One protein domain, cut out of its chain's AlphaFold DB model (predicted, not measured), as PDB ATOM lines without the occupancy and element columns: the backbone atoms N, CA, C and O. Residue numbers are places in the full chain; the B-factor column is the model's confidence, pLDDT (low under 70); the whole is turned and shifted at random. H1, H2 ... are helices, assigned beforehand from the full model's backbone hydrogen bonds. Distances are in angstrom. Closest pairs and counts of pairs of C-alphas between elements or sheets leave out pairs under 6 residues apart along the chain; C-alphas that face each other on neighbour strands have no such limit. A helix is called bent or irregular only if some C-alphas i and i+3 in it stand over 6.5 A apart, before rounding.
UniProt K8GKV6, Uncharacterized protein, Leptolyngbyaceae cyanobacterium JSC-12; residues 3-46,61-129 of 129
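Overview. This is residues 3 to 46 and 61 to 129 of the 129 residues of an uncharacterized protein of Leptolyngbyaceae cyanobacterium JSC-12 (UniProt K8GKV6). A winding stretch with no named element, residues 3 to 46, makes one end of a rod, and the helical hairpin of H1 and H2 makes the other. The printed 113 residues have two named helices and no named strand, all helix. The whole is extended, with radius of gyration of the C-alphas 25.2 A and spans 84 by 34 by 26 A.

Arrangement. Past the cut find H1, residues 61 to 99, by its hydrogen bonds one helix but bent: C-alphas 81 and 84 are 6.6 A apart. Arm H1b, residues 84 to 99, forms a hairpin with H2, residues 103 to 127; their closest C-alphas, Gly 95 and Phe 105, are 4.6 A apart. Arm H1a, residues 61 to 81, touches H2 with residues 76 to 80 alone, closest at the C-alphas of Val 80 and Leu 123, 7.0 A. Every O i to N i+4 pair in H1a, H1b and H2 is within hydrogen-bond range.

Along the chain. Find C-alpha 61 at (-30.440, -51.269, -70.389), where H1a begins; H2 runs 36.1 A to C-alpha 127 at (-41.259, -43.077, -48.365).

Size, cuts and confidence. Across the cut, C-alphas 46 and 61 are 32.6 A apart.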
ATOM      1  N   ILE A   3     -34.120 -68.749 -53.452       70.62
ATOM      2  CA  ILE A   3     -33.862 -68.256 -54.802       70.62
ATOM      3  C   ILE A   3     -35.220 -68.115 -55.477       70.62
ATOM      4  O   ILE A   3     -35.993 -69.076 -55.517       70.62
ATOM      5  N   LEU A   4     -35.535 -66.919 -55.962       70.88
ATOM      6  CA  LEU A   4     -36.729 -66.731 -56.779       70.88
ATOM      7  C   LEU A   4     -36.375 -67.240 -58.179       70.88
ATOM      8  O   LEU A   4     -35.486 -66.698 -58.827       70.88
ATOM      9  N   GLY A   5     -36.988 -68.359 -58.576       67.06
ATOM     10  CA  GLY A   5     -36.593 -69.126 -59.756       67.06
ATOM     11  C   GLY A   5     -36.570 -68.276 -61.022       67.06
ATOM     12  O   GLY A   5     -37.609 -67.814 -61.488       67.06
ATOM     13  N   THR A   6     -35.381 -68.095 -61.584       73.19
ATOM     14  CA  THR A   6     -35.173 -67.451 -62.879       73.19
ATOM     15  C   THR A   6     -35.230 -68.509 -63.968       73.19
ATOM     16  O   THR A   6     -34.449 -69.461 -63.945       73.19
ATOM     17  N   LYS A   7     -36.158 -68.361 -64.918       82.38
ATOM     18  CA  LYS A   7     -36.162 -69.170 -66.141       82.38
ATOM     19  C   LYS A   7     -35.122 -68.603 -67.107       82.38
ATOM     20  O   LYS A   7     -35.002 -67.387 -67.223       82.38
ATOM     21  N   VAL A   8     -34.375 -69.486 -67.761       85.50
ATOM     22  CA  VAL A   8     -33.412 -69.128 -68.809       85.50
ATOM     23  C   VAL A   8     -33.999 -69.592 -70.133       85.50
ATOM     24  O   VAL A   8     -34.265 -70.783 -70.300       85.50
ATOM     25  N   ASP A   9     -34.247 -68.652 -71.040       85.00
ATOM     26  CA  ASP A   9     -34.927 -68.942 -72.300       85.00
ATOM     27  C   ASP A   9     -33.976 -69.571 -73.339       85.00
ATOM     28  O   ASP A   9     -32.790 -69.222 -73.398       85.00
ATOM     29  N   PRO A  10     -34.481 -70.472 -74.203       84.06
ATOM     30  CA  PRO A  10     -33.718 -71.017 -75.322       84.06
ATOM     31  C   PRO A  10     -33.154 -69.911 -76.226       84.06
ATOM     32  O   PRO A  10     -33.874 -68.999 -76.631       84.06
ATOM     33  N   GLY A  11     -31.869 -70.006 -76.570       83.50
ATOM     34  CA  GLY A  11     -31.151 -68.978 -77.338       83.50
ATOM     35  C   GLY A  11     -30.347 -67.998 -76.479       83.50
ATOM     36  O   GLY A  11     -29.559 -67.222 -77.014       83.50
ATOM     37  N   TRP A  12     -30.469 -68.054 -75.148       81.69
ATOM     38  CA  TRP A  12     -29.544 -67.359 -74.256       81.69
ATOM     39  C   TRP A  12     -28.149 -68.002 -74.342       81.69
ATOM     40  O   TRP A  12     -27.924 -69.086 -73.809       81.69
ATOM     41  N   ALA A  13     -27.234 -67.353 -75.066       72.19
ATOM     42  CA  ALA A  13     -25.885 -67.865 -75.330       72.19
ATOM     43  C   ALA A  13     -24.778 -67.091 -74.593       72.19
ATOM     44  O   ALA A  13     -23.710 -67.638 -74.333       72.19
ATOM     45  N   GLU A  14     -25.024 -65.825 -74.245       71.88
ATOM     46  CA  GLU A  14     -24.018 -64.929 -73.676       71.88
ATOM     47  C   GLU A  14     -24.589 -64.133 -72.498       71.88
ATOM     48  O   GLU A  14     -25.664 -63.533 -72.594       71.88
ATOM     49  N   GLY A  15     -23.836 -64.079 -71.396       70.88
ATOM     50  CA  GLY A  15     -24.124 -63.203 -70.263       70.88
ATOM     51  C   GLY A  15     -23.901 -63.839 -68.894       70.88
ATOM     52  O   GLY A  15     -23.563 -65.009 -68.759       70.88
ATOM     53  N   GLU A  16     -24.110 -63.030 -67.860       77.38
ATOM     54  CA  GLU A  16     -24.148 -63.479 -66.469       77.38
ATOM     55  C   GLU A  16     -25.600 -63.744 -66.069       77.38
ATOM     56  O   GLU A  16     -26.492 -62.950 -66.380       77.38
ATOM     57  N   LEU A  17     -25.839 -64.851 -65.366       78.88
ATOM     58  CA  LEU A  17     -27.152 -65.149 -64.806       78.88
ATOM     59  C   LEU A  17     -27.357 -64.329 -63.533       78.88
ATOM     60  O   LEU A  17     -26.645 -64.498 -62.542       78.88
ATOM     61  N   LEU A  18     -28.361 -63.460 -63.544       78.50
ATOM     62  CA  LEU A  18     -28.775 -62.739 -62.349       78.50
ATOM     63  C   LEU A  18     -29.681 -63.629 -61.518       78.50
ATOM     64  O   LEU A  18     -30.733 -64.047 -61.988       78.50
ATOM     65  N   VAL A  19     -29.280 -63.887 -60.278       82.31
ATOM     66  CA  VAL A  19     -30.038 -64.727 -59.355       82.31
ATOM     67  C   VAL A  19     -30.544 -63.853 -58.207       82.31
ATOM     68  O   VAL A  19     -29.755 -63.479 -57.338       82.31
ATOM     69  N   PRO A  20     -31.839 -63.491 -58.176       81.31
ATOM     70  CA  PRO A  20     -32.411 -62.762 -57.056       81.31
ATOM     71  C   PRO A  20     -32.441 -63.652 -55.812       81.31
ATOM     72  O   PRO A  20     -33.031 -64.738 -55.793       81.31
ATOM     73  N   VAL A  21     -31.805 -63.165 -54.751       83.94
ATOM     74  CA  VAL A  21     -31.726 -63.846 -53.461       83.94
ATOM     75  C   VAL A  21     -32.542 -63.070 -52.444       83.94
ATOM     76  O   VAL A  21     -32.307 -61.884 -52.226       83.94
ATOM     77  N   GLN A  22     -33.460 -63.760 -51.769       85.38
ATOM     78  CA  GLN A  22     -34.199 -63.187 -50.651       85.38
ATOM     79  C   GLN A  22     -33.980 -63.998 -49.373       85.38
ATOM     80  O   GLN A  22     -34.139 -65.228 -49.331       85.38
ATOM     81  N   ASN A  23     -33.615 -63.295 -48.299       89.00
ATOM     82  CA  ASN A  23     -33.555 -63.875 -46.968       89.00
ATOM     83  C   ASN A  23     -34.913 -63.727 -46.269       89.00
ATOM     84  O   ASN A  23     -35.312 -62.628 -45.906       89.00
ATOM     85  N   PHE A  24     -35.606 -64.849 -46.081       88.25
ATOM     86  CA  PHE A  24     -36.850 -64.930 -45.308       88.25
ATOM     87  C   PHE A  24     -36.622 -65.317 -43.836       88.25
ATOM     88  O   PHE A  24     -37.582 -65.430 -43.079       88.25
ATOM     89  N   SER A  25     -35.372 -65.568 -43.431       88.88
ATOM     90  CA  SER A  25     -35.024 -65.848 -42.037       88.88
ATOM     91  C   SER A  25     -34.855 -64.549 -41.247       88.88
ATOM     92  O   SER A  25     -34.567 -63.495 -41.814       88.88
ATOM     93  N   ARG A  26     -34.988 -64.645 -39.920       90.94
ATOM     94  CA  ARG A  26     -34.589 -63.584 -38.979       90.94
ATOM     95  C   ARG A  26     -33.076 -63.560 -38.742       90.94
ATOM     96  O   ARG A  26     -32.556 -62.585 -38.215       90.94
ATOM     97  N   GLU A  27     -32.381 -64.625 -39.128       94.62
ATOM     98  CA  GLU A  27     -30.937 -64.777 -38.967       94.62
ATOM     99  C   GLU A  27     -30.162 -64.221 -40.166       94.62
ATOM    100  O   GLU A  27     -30.633 -64.233 -41.310       94.62
ATOM    101  N   THR A  28     -28.935 -63.761 -39.915       92.50
ATOM    102  CA  THR A  28     -28.016 -63.307 -40.962       92.50
ATOM    103  C   THR A  28     -27.411 -64.500 -41.698       92.50
ATOM    104  O   THR A  28     -26.665 -65.283 -41.120       92.50
ATOM    105  N   ILE A  29     -27.671 -64.594 -43.002       91.00
ATOM    106  CA  ILE A  29     -27.065 -65.593 -43.888       91.00
ATOM    107  C   ILE A  29     -25.933 -64.915 -44.660       91.00
ATOM    108  O   ILE A  29     -26.156 -63.893 -45.308       91.00
ATOM    109  N   ARG A  30     -24.717 -65.465 -44.582       90.94
ATOM    110  CA  ARG A  30     -23.544 -64.960 -45.309       90.94
ATOM    111  C   ARG A  30     -23.258 -65.871 -46.496       90.94
ATOM    112  O   ARG A  30     -23.095 -67.068 -46.304       90.94
ATOM    113  N   LEU A  31     -23.176 -65.293 -47.689       87.88
ATOM    114  CA  LEU A  31     -22.737 -65.987 -48.898       87.88
ATOM    115  C   LEU A  31     -21.268 -65.666 -49.137       87.88
ATOM    116  O   LEU A  31     -20.894 -64.488 -49.128       87.88
ATOM    117  N   LYS A  32     -20.432 -66.684 -49.337       90.44
ATOM    118  CA  LYS A  32     -19.034 -66.463 -49.708       90.44
ATOM    119  C   LYS A  32     -18.900 -66.388 -51.223       90.44
ATOM    120  O   LYS A  32     -19.601 -67.064 -51.974       90.44
ATOM    121  N   TYR A  33     -17.969 -65.559 -51.679       85.31
ATOM    122  CA  TYR A  33     -17.621 -65.513 -53.092       85.31
ATOM    123  C   TYR A  33     -17.120 -66.893 -53.548       85.31
ATOM    124  O   TYR A  33     -16.367 -67.539 -52.824       85.31
ATOM    125  N   GLN A  34     -17.569 -67.337 -54.728       87.44
ATOM    126  CA  GLN A  34     -17.318 -68.672 -55.307       87.44
ATOM    127  C   GLN A  34     -17.927 -69.864 -54.547       87.44
ATOM    128  O   GLN A  34     -17.697 -71.016 -54.918       87.44
ATOM    129  N   GLU A  35     -18.752 -69.624 -53.528       91.88
ATOM    130  CA  GLU A  35     -19.508 -70.689 -52.877       91.88
ATOM    131  C   GLU A  35     -20.693 -71.124 -53.748       91.88
ATOM    132  O   GLU A  35     -21.438 -70.306 -54.293       91.88
ATOM    133  N   LYS A  36     -20.879 -72.439 -53.891       89.19
ATOM    134  CA  LYS A  36     -22.011 -73.003 -54.631       89.19
ATOM    135  C   LYS A  36     -23.294 -72.773 -53.831       89.19
ATOM    136  O   LYS A  36     -23.426 -73.312 -52.738       89.19
ATOM    137  N   PHE A  37     -24.249 -72.025 -54.387       88.31
ATOM    138  CA  PHE A  37     -25.510 -71.709 -53.695       88.31
ATOM    139  C   PHE A  37     -26.782 -72.040 -54.496       88.31
ATOM    140  O   PHE A  37     -27.874 -72.020 -53.932       88.31
ATOM    141  N   CYS A  38     -26.668 -72.347 -55.794       87.06
ATOM    142  CA  CYS A  38     -27.799 -72.679 -56.660       87.06
ATOM    143  C   CYS A  38     -27.456 -73.781 -57.670       87.06
ATOM    144  O   CYS A  38     -26.292 -73.977 -58.019       87.06
ATOM    145  N   THR A  39     -28.487 -74.456 -58.181       88.19
ATOM    146  CA  THR A  39     -28.374 -75.470 -59.237       88.19
ATOM    147  C   THR A  39     -29.184 -75.031 -60.448       88.19
ATOM    148  O   THR A  39     -30.335 -74.622 -60.306       88.19
ATOM    149  N   ILE A  40     -28.584 -75.131 -61.631       86.75
ATOM    150  CA  ILE A  40     -29.273 -74.934 -62.907       86.75
ATOM    151  C   ILE A  40     -29.686 -76.311 -63.421       86.75
ATOM    152  O   ILE A  40     -28.877 -77.239 -63.424       86.75
ATOM    153  N   VAL A  41     -30.945 -76.439 -63.832       90.00
ATOM    154  CA  VAL A  41     -31.496 -77.672 -64.398       90.00
ATOM    155  C   VAL A  41     -31.822 -77.419 -65.861       90.00
ATOM    156  O   VAL A  41     -32.484 -76.434 -66.186       90.00
ATOM    157  N   PHE A  42     -31.348 -78.306 -66.731       89.56
ATOM    158  CA  PHE A  42     -31.570 -78.229 -68.169       89.56
ATOM    159  C   PHE A  42     -32.666 -79.208 -68.573       89.56
ATOM    160  O   PHE A  42     -32.650 -80.369 -68.165       89.56
ATOM    161  N   PHE A  43     -33.594 -78.732 -69.394       89.62
ATOM    162  CA  PHE A  43     -34.654 -79.539 -69.983       89.62
ATOM    163  C   PHE A  43     -34.485 -79.521 -71.498       89.62
ATOM    164  O   PHE A  43     -34.253 -78.464 -72.086       89.62
ATOM    165  N   GLN A  44     -34.577 -80.693 -72.121       90.69
ATOM    166  CA  GLN A  44     -34.579 -80.798 -73.573       90.69
ATOM    167  C   GLN A  44     -35.993 -80.530 -74.084       90.69
ATOM    168  O   GLN A  44     -36.938 -81.199 -73.672       90.69
ATOM    169  N   ASN A  45     -36.132 -79.556 -74.980       87.38
ATOM    170  CA  ASN A  45     -37.397 -79.304 -75.661       87.38
ATOM    171  C   ASN A  45     -37.571 -80.298 -76.815       87.38
ATOM    172  O   ASN A  45     -36.620 -80.573 -77.546       87.38
ATOM    173  N   GLU A  46     -38.794 -80.794 -77.006       93.44
ATOM    174  CA  GLU A  46     -39.141 -81.702 -78.111       93.44
ATOM    175  C   GLU A  46     -39.169 -80.995 -79.474       93.44
ATOM    176  O   GLU A  46     -39.024 -81.629 -80.516       93.44
ATOM    177  N   LYS A  61     -29.144 -51.709 -70.923       68.25
ATOM    178  CA  LYS A  61     -30.440 -51.269 -70.389       68.25
ATOM    179  C   LYS A  61     -30.609 -51.692 -68.937       68.25
ATOM    180  O   LYS A  61     -31.050 -50.889 -68.127       68.25
ATOM    181  N   LEU A  62     -30.209 -52.909 -68.592       70.12
ATOM    182  CA  LEU A  62     -30.350 -53.426 -67.240       70.12
ATOM    183  C   LEU A  62     -29.379 -52.765 -66.253       70.12
ATOM    184  O   LEU A  62     -29.807 -52.386 -65.170       70.12
ATOM    185  N   PHE A  63     -28.121 -52.521 -66.631       73.56
ATOM    186  CA  PHE A  63     -27.212 -51.709 -65.814       73.56
ATOM    187  C   PHE A  63     -27.720 -50.280 -65.638       73.56
ATOM    188  O   PHE A  63     -27.612 -49.742 -64.543       73.56
ATOM    189  N   ARG A  64     -28.328 -49.678 -66.670       69.94
ATOM    190  CA  ARG A  64     -29.007 -48.381 -66.525       69.94
ATOM    191  C   ARG A  64     -30.174 -48.454 -65.544       69.94
ATOM    192  O   ARG A  64     -30.283 -47.571 -64.706       69.94
ATOM    193  N   LEU A  65     -30.995 -49.503 -65.602       73.19
ATOM    194  CA  LEU A  65     -32.103 -49.692 -64.661       73.19
ATOM    195  C   LEU A  65     -31.602 -49.907 -63.226       73.19
ATOM    196  O   LEU A  65     -32.115 -49.282 -62.306       73.19
ATOM    197  N   LEU A  66     -30.571 -50.732 -63.024       73.56
ATOM    198  CA  LEU A  66     -29.969 -50.956 -61.706       73.56
ATOM    199  C   LEU A  66     -29.297 -49.688 -61.162       73.56
ATOM    200  O   LEU A  66     -29.477 -49.358 -59.991       73.56
ATOM    201  N   ALA A  67     -28.575 -48.951 -62.010       73.38
ATOM    202  CA  ALA A  67     -27.973 -47.674 -61.642       73.38
ATOM    203  C   ALA A  67     -29.049 -46.659 -61.234       73.38
ATOM    204  O   ALA A  67     -28.926 -46.045 -60.177       73.38
ATOM    205  N   GLN A  68     -30.133 -46.557 -62.009       74.94
ATOM    206  CA  GLN A  68     -31.260 -45.670 -61.723       74.94
ATOM    207  C   GLN A  68     -31.946 -46.013 -60.390       74.94
ATOM    208  O   GLN A  68     -32.202 -45.122 -59.582       74.94
ATOM    209  N   ILE A  69     -32.166 -47.303 -60.111       70.00
ATOM    210  CA  ILE A  69     -32.745 -47.753 -58.835       70.00
ATOM    211  C   ILE A  69     -31.821 -47.401 -57.657       70.00
ATOM    212  O   ILE A  69     -32.303 -46.963 -56.613       70.00
ATOM    213  N   SER A  70     -30.500 -47.542 -57.824       73.50
ATOM    214  CA  SER A  70     -29.530 -47.228 -56.764       73.50
ATOM    215  C   SER A  70     -29.431 -45.730 -56.452       73.50
ATOM    216  O   SER A  70     -29.293 -45.341 -55.291       73.50
ATOM    217  N   THR A  71     -29.534 -44.869 -57.468       72.81
ATOM    218  CA  THR A  71     -29.499 -43.418 -57.263       72.81
ATOM    219  C   THR A  71     -30.760 -42.927 -56.569       72.81
ATOM    220  O   THR A  71     -30.669 -42.100 -55.663       72.81
ATOM    221  N   ASP A  72     -31.925 -43.472 -56.926       73.62
ATOM    222  CA  ASP A  72     -33.193 -43.073 -56.311       73.62
ATOM    223  C   ASP A  72     -33.270 -43.480 -54.834       73.62
ATOM    224  O   ASP A  72     -33.797 -42.720 -54.015       73.62
ATOM    225  N   SER A  73     -32.714 -44.638 -54.456       74.56
ATOM    226  CA  SER A  73     -32.648 -45.037 -53.046       74.56
ATOM    227  C   SER A  73     -31.693 -44.147 -52.250       74.56
ATOM    228  O   SER A  73     -32.046 -43.700 -51.159       74.56
ATOM    229  N   PHE A  74     -30.527 -43.823 -52.817       80.25
ATOM    230  CA  PHE A  74     -29.545 -42.956 -52.167       80.25
ATOM    231  C   PHE A  74     -30.096 -41.544 -51.916       80.25
ATOM    232  O   PHE A  74     -30.028 -41.043 -50.793       80.25
ATOM    233  N   TRP A  75     -30.711 -40.909 -52.923       77.69
ATOM    234  CA  TRP A  75     -31.288 -39.567 -52.761       77.69
ATOM    235  C   TRP A  75     -32.436 -39.537 -51.754       77.69
ATOM    236  O   TRP A  75     -32.563 -38.567 -51.006       77.69
ATOM    237  N   ARG A  76     -33.245 -40.601 -51.680       78.00
ATOM    238  CA  ARG A  76     -34.295 -40.724 -50.660       78.00
ATOM    239  C   ARG A  76     -33.711 -40.802 -49.251       78.00
ATOM    240  O   ARG A  76     -34.204 -40.104 -48.370       78.00
ATOM    241  N   GLU A  77     -32.664 -41.593 -49.032       79.62
ATOM    242  CA  GLU A  77     -32.002 -41.691 -47.722       79.62
ATOM    243  C   GLU A  77     -31.353 -40.368 -47.303       79.62
ATOM    244  O   GLU A  77     -31.526 -39.923 -46.161       79.62
ATOM    245  N   VAL A  78     -30.673 -39.695 -48.237       81.50
ATOM    246  CA  VAL A  78     -30.087 -38.369 -48.003       81.50
ATOM    247  C   VAL A  78     -31.176 -37.356 -47.657       81.50
ATOM    248  O   VAL A  78     -31.035 -36.636 -46.670       81.50
ATOM    249  N   LEU A  79     -32.285 -37.323 -48.402       83.19
ATOM    250  CA  LEU A  79     -33.392 -36.399 -48.143       83.19
ATOM    251  C   LEU A  79     -34.031 -36.647 -46.768       83.19
ATOM    252  O   LEU A  79     -34.254 -35.701 -46.013       83.19
ATOM    253  N   VAL A  80     -34.289 -37.912 -46.419       82.50
ATOM    254  CA  VAL A  80     -34.889 -38.288 -45.127       82.50
ATOM    255  C   VAL A  80     -33.990 -37.902 -43.953       82.50
ATOM    256  O   VAL A  80     -34.496 -37.495 -42.906       82.50
ATOM    257  N   THR A  81     -32.672 -37.979 -44.130       82.75
ATOM    258  CA  THR A  81     -31.700 -37.671 -43.074       82.75
ATOM    259  C   THR A  81     -31.405 -36.172 -42.971       82.75
ATOM    260  O   THR A  81     -31.299 -35.635 -41.870       82.75
ATOM    261  N   ALA A  82     -31.289 -35.472 -44.101       87.25
ATOM    262  CA  ALA A  82     -30.870 -34.073 -44.137       87.25
ATOM    263  C   ALA A  82     -32.008 -33.089 -43.816       87.25
ATOM    264  O   ALA A  82     -31.765 -32.058 -43.185       87.25
ATOM    265  N   LEU A  83     -33.250 -33.394 -44.209       88.06
ATOM    266  CA  LEU A  83     -34.389 -32.480 -44.050       88.06
ATOM    267  C   LEU A  83     -34.660 -32.091 -42.577       88.06
ATOM    268  O   LEU A  83     -34.791 -30.897 -42.307       88.06
ATOM    269  N   PRO A  84     -34.705 -33.022 -41.599       87.06
ATOM    270  CA  PRO A  84     -34.957 -32.670 -40.200       87.06
ATOM    271  C   PRO A  84     -33.845 -31.800 -39.601       87.06
ATOM    272  O   PRO A  84     -34.130 -30.869 -38.849       87.06
ATOM    273  N   VAL A  85     -32.587 -32.074 -39.966       89.06
ATOM    274  CA  VAL A  85     -31.422 -31.293 -39.527       89.06
ATOM    275  C   VAL A  85     -31.516 -29.866 -40.059       89.06
ATOM    276  O   VAL A  85     -31.342 -28.914 -39.301       89.06
ATOM    277  N   LEU A  86     -31.866 -29.709 -41.337       91.38
ATOM    278  CA  LEU A  86     -32.017 -28.398 -41.965       91.38
ATOM    279  C   LEU A  86     -33.124 -27.577 -41.293       91.38
ATOM    280  O   LEU A  86     -32.917 -26.400 -41.008       91.38
ATOM    281  N   VAL A  87     -34.262 -28.199 -40.962       90.75
ATOM    282  CA  VAL A  87     -35.343 -27.537 -40.210       90.75
ATOM    283  C   VAL A  87     -34.839 -27.029 -38.858       90.75
ATOM    284  O   VAL A  87     -35.063 -25.868 -38.525       90.75
ATOM    285  N   ILE A  88     -34.107 -27.846 -38.096       91.38
ATOM    286  CA  ILE A  88     -33.567 -27.427 -36.793       91.38
ATOM    287  C   ILE A  88     -32.597 -26.250 -36.954       91.38
ATOM    288  O   ILE A  88     -32.679 -25.287 -36.195       91.38
ATOM    289  N   VAL A  89     -31.718 -26.292 -37.961       93.19
ATOM    290  CA  VAL A  89     -30.769 -25.205 -38.243       93.19
ATOM    291  C   VAL A  89     -31.503 -23.905 -38.575       93.19
ATOM    292  O   VAL A  89     -31.160 -22.864 -38.021       93.19
ATOM    293  N   VAL A  90     -32.547 -23.948 -39.408       93.62
ATOM    294  CA  VAL A  90     -33.348 -22.758 -39.747       93.62
ATOM    295  C   VAL A  90     -33.989 -22.147 -38.500       93.62
ATOM    296  O   VAL A  90     -33.913 -20.934 -38.306       93.62
ATOM    297  N   PHE A  91     -34.568 -22.969 -37.622       92.06
ATOM    298  CA  PHE A  91     -35.160 -22.491 -36.371       92.06
ATOM    299  C   PHE A  91     -34.109 -21.959 -35.389       92.06
ATOM    300  O   PHE A  91     -34.354 -20.953 -34.732       92.06
ATOM    301  N   ALA A  92     -32.930 -22.574 -35.311       90.56
ATOM    302  CA  ALA A  92     -31.838 -22.074 -34.479       90.56
ATOM    303  C   ALA A  92     -31.327 -20.713 -34.969       90.56
ATOM    304  O   ALA A  92     -31.186 -19.784 -34.175       90.56
ATOM    305  N   VAL A  93     -31.121 -20.560 -36.279       93.88
ATOM    306  CA  VAL A  93     -30.692 -19.291 -36.881       93.88
ATOM    307  C   VAL A  93     -31.757 -18.213 -36.667       93.88
ATOM    308  O   VAL A  93     -31.447 -17.142 -36.150       93.88
ATOM    309  N   ALA A  94     -33.023 -18.503 -36.985       92.50
ATOM    310  CA  ALA A  94     -34.127 -17.566 -36.780       92.50
ATOM    311  C   ALA A  94     -34.294 -17.184 -35.299       92.50
ATOM    312  O   ALA A  94     -34.488 -16.012 -34.978       92.50
ATOM    313  N   GLY A  95     -34.166 -18.153 -34.391       91.56
ATOM    314  CA  GLY A  95     -34.250 -17.924 -32.951       91.56
ATOM    315  C   GLY A  95     -33.143 -17.013 -32.450       91.56
ATOM    316  O   GLY A  95     -33.415 -16.111 -31.661       91.56
ATOM    317  N   TYR A  96     -31.921 -17.213 -32.941       93.38
ATOM    318  CA  TYR A  96     -30.784 -16.384 -32.564       93.38
ATOM    319  C   TYR A  96     -30.952 -14.944 -33.067       93.38
ATOM    320  O   TYR A  96     -30.710 -14.004 -32.313       93.38
ATOM    321  N   PHE A  97     -31.437 -14.753 -34.298       95.12
ATOM    322  CA  PHE A  97     -31.690 -13.415 -34.848       95.12
ATOM    323  C   PHE A  97     -32.832 -12.667 -34.143       95.12
ATOM    324  O   PHE A  97     -32.743 -11.453 -33.984       95.12
ATOM    325  N   LEU A  98     -33.895 -13.364 -33.728       93.00
ATOM    326  CA  LEU A  98     -35.073 -12.734 -33.114       93.00
ATOM    327  C   LEU A  98     -34.932 -12.514 -31.604       93.00
ATOM    328  O   LEU A  98     -35.377 -11.491 -31.089       93.00
ATOM    329  N   PHE A  99     -34.349 -13.476 -30.887       90.56
ATOM    330  CA  PHE A  99     -34.335 -13.495 -29.420       90.56
ATOM    331  C   PHE A  99     -32.926 -13.428 -28.815       90.56
ATOM    332  O   PHE A  99     -32.801 -13.339 -27.591       90.56
ATOM    333  N   GLY A 100     -31.868 -13.473 -29.632       88.25
ATOM    334  CA  GLY A 100     -30.490 -13.546 -29.150       88.25
ATOM    335  C   GLY A 100     -30.261 -14.784 -28.280       88.25
ATOM    336  O   GLY A 100     -30.756 -15.866 -28.577       88.25
ATOM    337  N   ASN A 101     -29.538 -14.619 -27.170       88.44
ATOM    338  CA  ASN A 101     -29.304 -15.676 -26.179       88.44
ATOM    339  C   ASN A 101     -30.279 -15.584 -24.989       88.44
ATOM    340  O   ASN A 101     -29.870 -15.609 -23.829       88.44
ATOM    341  N   ASN A 102     -31.565 -15.387 -25.273       92.00
ATOM    342  CA  ASN A 102     -32.612 -15.316 -24.255       92.00
ATOM    343  C   ASN A 102     -33.453 -16.607 -24.234       92.00
ATOM    344  O   ASN A 102     -33.368 -17.441 -25.133       92.00
ATOM    345  N   THR A 103     -34.327 -16.774 -23.244       89.75
ATOM    346  CA  THR A 103     -35.239 -17.928 -23.131       89.75
ATOM    347  C   THR A 103     -36.130 -18.130 -24.366       89.75
ATOM    348  O   THR A 103     -36.466 -19.268 -24.696       89.75
ATOM    349  N   GLY A 104     -36.442 -17.061 -25.110       84.81
ATOM    350  CA  GLY A 104     -37.159 -17.135 -26.390       84.81
ATOM    351  C   GLY A 104     -36.426 -17.932 -27.480       84.81
ATOM    352  O   GLY A 104     -37.075 -18.604 -28.278       84.81
ATOM    353  N   PHE A 105     -35.087 -17.947 -27.473       86.81
ATOM    354  CA  PHE A 105     -34.291 -18.777 -28.385       86.81
ATOM    355  C   PHE A 105     -34.506 -20.266 -28.107       86.81
ATOM    356  O   PHE A 105     -34.811 -21.029 -29.022       86.81
ATOM    357  N   ALA A 106     -34.427 -20.669 -26.835       88.50
ATOM    358  CA  ALA A 106     -34.643 -22.057 -26.437       88.50
ATOM    359  C   ALA A 106     -36.063 -22.532 -26.786       88.50
ATOM    360  O   ALA A 106     -36.235 -23.641 -27.293       88.50
ATOM    361  N   ALA A 107     -37.072 -21.675 -26.584       90.62
ATOM    362  CA  ALA A 107     -38.453 -21.970 -26.958       90.62
ATOM    363  C   ALA A 107     -38.609 -22.168 -28.477       90.62
ATOM    364  O   ALA A 107     -39.243 -23.130 -28.913       90.62
ATOM    365  N   LEU A 108     -37.991 -21.305 -29.292       90.00
ATOM    366  CA  LEU A 108     -38.075 -21.416 -30.749       90.00
ATOM    367  C   LEU A 108     -37.357 -22.672 -31.274       90.00
ATOM    368  O   LEU A 108     -37.893 -23.375 -32.132       90.00
ATOM    369  N   VAL A 109     -36.183 -23.001 -30.730       90.38
ATOM    370  CA  VAL A 109     -35.453 -24.230 -31.087       90.38
ATOM    371  C   VAL A 109     -36.250 -25.475 -30.692       90.38
ATOM    372  O   VAL A 109     -36.353 -26.405 -31.493       90.38
ATOM    373  N   ALA A 110     -36.875 -25.486 -29.511       90.81
ATOM    374  CA  ALA A 110     -37.731 -26.589 -29.072       90.81
ATOM    375  C   ALA A 110     -38.932 -26.797 -30.013       90.81
ATOM    376  O   ALA A 110     -39.236 -27.936 -30.378       90.81
ATOM    377  N   CYS A 111     -39.559 -25.712 -30.484       91.12
ATOM    378  CA  CYS A 111     -40.579 -25.782 -31.531       91.12
ATOM    379  C   CYS A 111     -40.022 -26.389 -32.829       91.12
ATOM    380  O   CYS A 111     -40.659 -27.266 -33.411       91.12
ATOM    381  N   GLY A 112     -38.819 -25.993 -33.255       89.75
ATOM    382  CA  GLY A 112     -38.154 -26.563 -34.432       89.75
ATOM    383  C   GLY A 112     -37.903 -28.072 -34.320       89.75
ATOM    384  O   GLY A 112     -38.126 -28.807 -35.282       89.75
ATOM    385  N   VAL A 113     -37.509 -28.553 -33.138       91.06
ATOM    386  CA  VAL A 113     -37.329 -29.990 -32.855       91.06
ATOM    387  C   VAL A 113     -38.666 -30.742 -32.869       91.06
ATOM    388  O   VAL A 113     -38.757 -31.841 -33.418       91.06
ATOM    389  N   ALA A 114     -39.728 -30.157 -32.313       91.19
ATOM    390  CA  ALA A 114     -41.060 -30.761 -32.362       91.19
ATOM    391  C   ALA A 114     -41.577 -30.872 -33.809       91.19
ATOM    392  O   ALA A 114     -42.068 -31.928 -34.217       91.19
ATOM    393  N   VAL A 115     -41.401 -29.814 -34.609       90.38
ATOM    394  CA  VAL A 115     -41.761 -29.805 -36.033       90.38
ATOM    395  C   VAL A 115     -40.940 -30.840 -36.801       90.38
ATOM    396  O   VAL A 115     -41.514 -31.622 -37.556       90.38
ATOM    397  N   SER A 116     -39.623 -30.915 -36.591       89.50
ATOM    398  CA  SER A 116     -38.768 -31.877 -37.300       89.50
ATOM    399  C   SER A 116     -39.139 -33.336 -36.992       89.50
ATOM    400  O   SER A 116     -39.158 -34.168 -37.905       89.50
ATOM    401  N   SER A 117     -39.535 -33.638 -35.750       87.56
ATOM    402  CA  SER A 117     -40.033 -34.959 -35.344       87.56
ATOM    403  C   SER A 117     -41.314 -35.351 -36.096       87.56
ATOM    404  O   SER A 117     -41.402 -36.447 -36.664       87.56
ATOM    405  N   ILE A 118     -42.277 -34.429 -36.213       88.25
ATOM    406  CA  ILE A 118     -43.521 -34.665 -36.964       88.25
ATOM    407  C   ILE A 118     -43.219 -34.857 -38.456       88.25
ATOM    408  O   ILE A 118     -43.685 -35.827 -39.062       88.25
ATOM    409  N   THR A 119     -42.397 -33.984 -39.042       85.25
ATOM    410  CA  THR A 119     -42.035 -34.049 -40.464       85.25
ATOM    411  C   THR A 119     -41.306 -35.350 -40.792       85.25
ATOM    412  O   THR A 119     -41.633 -35.990 -41.789       85.25
ATOM    413  N   SER A 120     -40.386 -35.799 -39.930       82.94
ATOM    414  CA  SER A 120     -39.686 -37.078 -40.109       82.94
ATOM    415  C   SER A 120     -40.648 -38.270 -40.079       82.94
ATOM    416  O   SER A 120     -40.551 -39.164 -40.920       82.94
ATOM    417  N   THR A 121     -41.649 -38.243 -39.193       83.62
ATOM    418  CA  THR A 121     -42.662 -39.302 -39.078       83.62
ATOM    419  C   THR A 121     -43.553 -39.368 -40.321       83.62
ATOM    420  O   THR A 121     -43.850 -40.455 -40.823       83.62
ATOM    421  N   ILE A 122     -43.978 -38.215 -40.848       84.62
ATOM    422  CA  ILE A 122     -44.788 -38.139 -42.073       84.62
ATOM    423  C   ILE A 122     -43.963 -38.585 -43.284       84.62
ATOM    424  O   ILE A 122     -44.432 -39.400 -44.081       84.62
ATOM    425  N   LEU A 123     -42.724 -38.110 -43.398       81.88
ATOM    426  CA  LEU A 123     -41.839 -38.440 -44.510       81.88
ATOM    427  C   LEU A 123     -41.522 -39.940 -44.545       81.88
ATOM    428  O   LEU A 123     -41.626 -40.557 -45.601       81.88
ATOM    429  N   GLN A 124     -41.246 -40.558 -43.392       80.25
ATOM    430  CA  GLN A 124     -41.062 -42.009 -43.305       80.25
ATOM    431  C   GLN A 124     -42.317 -42.783 -43.732       80.25
ATOM    432  O   GLN A 124     -42.194 -43.825 -44.368       80.25
ATOM    433  N   ARG A 125     -43.529 -42.289 -43.437       80.69
ATOM    434  CA  ARG A 125     -44.778 -42.930 -43.893       80.69
ATOM    435  C   ARG A 125     -44.982 -42.829 -45.404       80.69
ATOM    436  O   ARG A 125     -45.519 -43.765 -45.988       80.69
ATOM    437  N   ILE A 126     -44.569 -41.722 -46.017       78.56
ATOM    438  CA  ILE A 126     -44.668 -41.513 -47.469       78.56
ATOM    439  C   ILE A 126     -43.617 -42.347 -48.204       78.56
ATOM    440  O   ILE A 126     -43.944 -43.000 -49.184       78.56
ATOM    441  N   VAL A 127     -42.375 -42.366 -47.717       73.62
ATOM    442  CA  VAL A 127     -41.259 -43.077 -48.365       73.62
ATOM    443  C   VAL A 127     -41.407 -44.601 -48.286       73.62
ATOM    444  O   VAL A 127     -40.867 -45.301 -49.139       73.62
ATOM    445  N   ARG A 128     -42.128 -45.126 -47.285       63.50
ATOM    446  CA  ARG A 128     -42.358 -46.572 -47.101       63.50
ATOM    447  C   ARG A 128     -43.530 -47.132 -47.927       63.50
ATOM    448  O   ARG A 128     -43.734 -48.343 -47.881       63.50
ATOM    449  N   ARG A 129     -44.309 -46.280 -48.604       51.72
ATOM    450  CA  ARG A 129     -45.323 -46.674 -49.600       51.72
ATOM    451  C   ARG A 129     -44.708 -46.699 -50.993       51.72
ATOM    452  O   ARG A 129     -45.125 -47.591 -51.757       51.72
TER     453      ARG A 129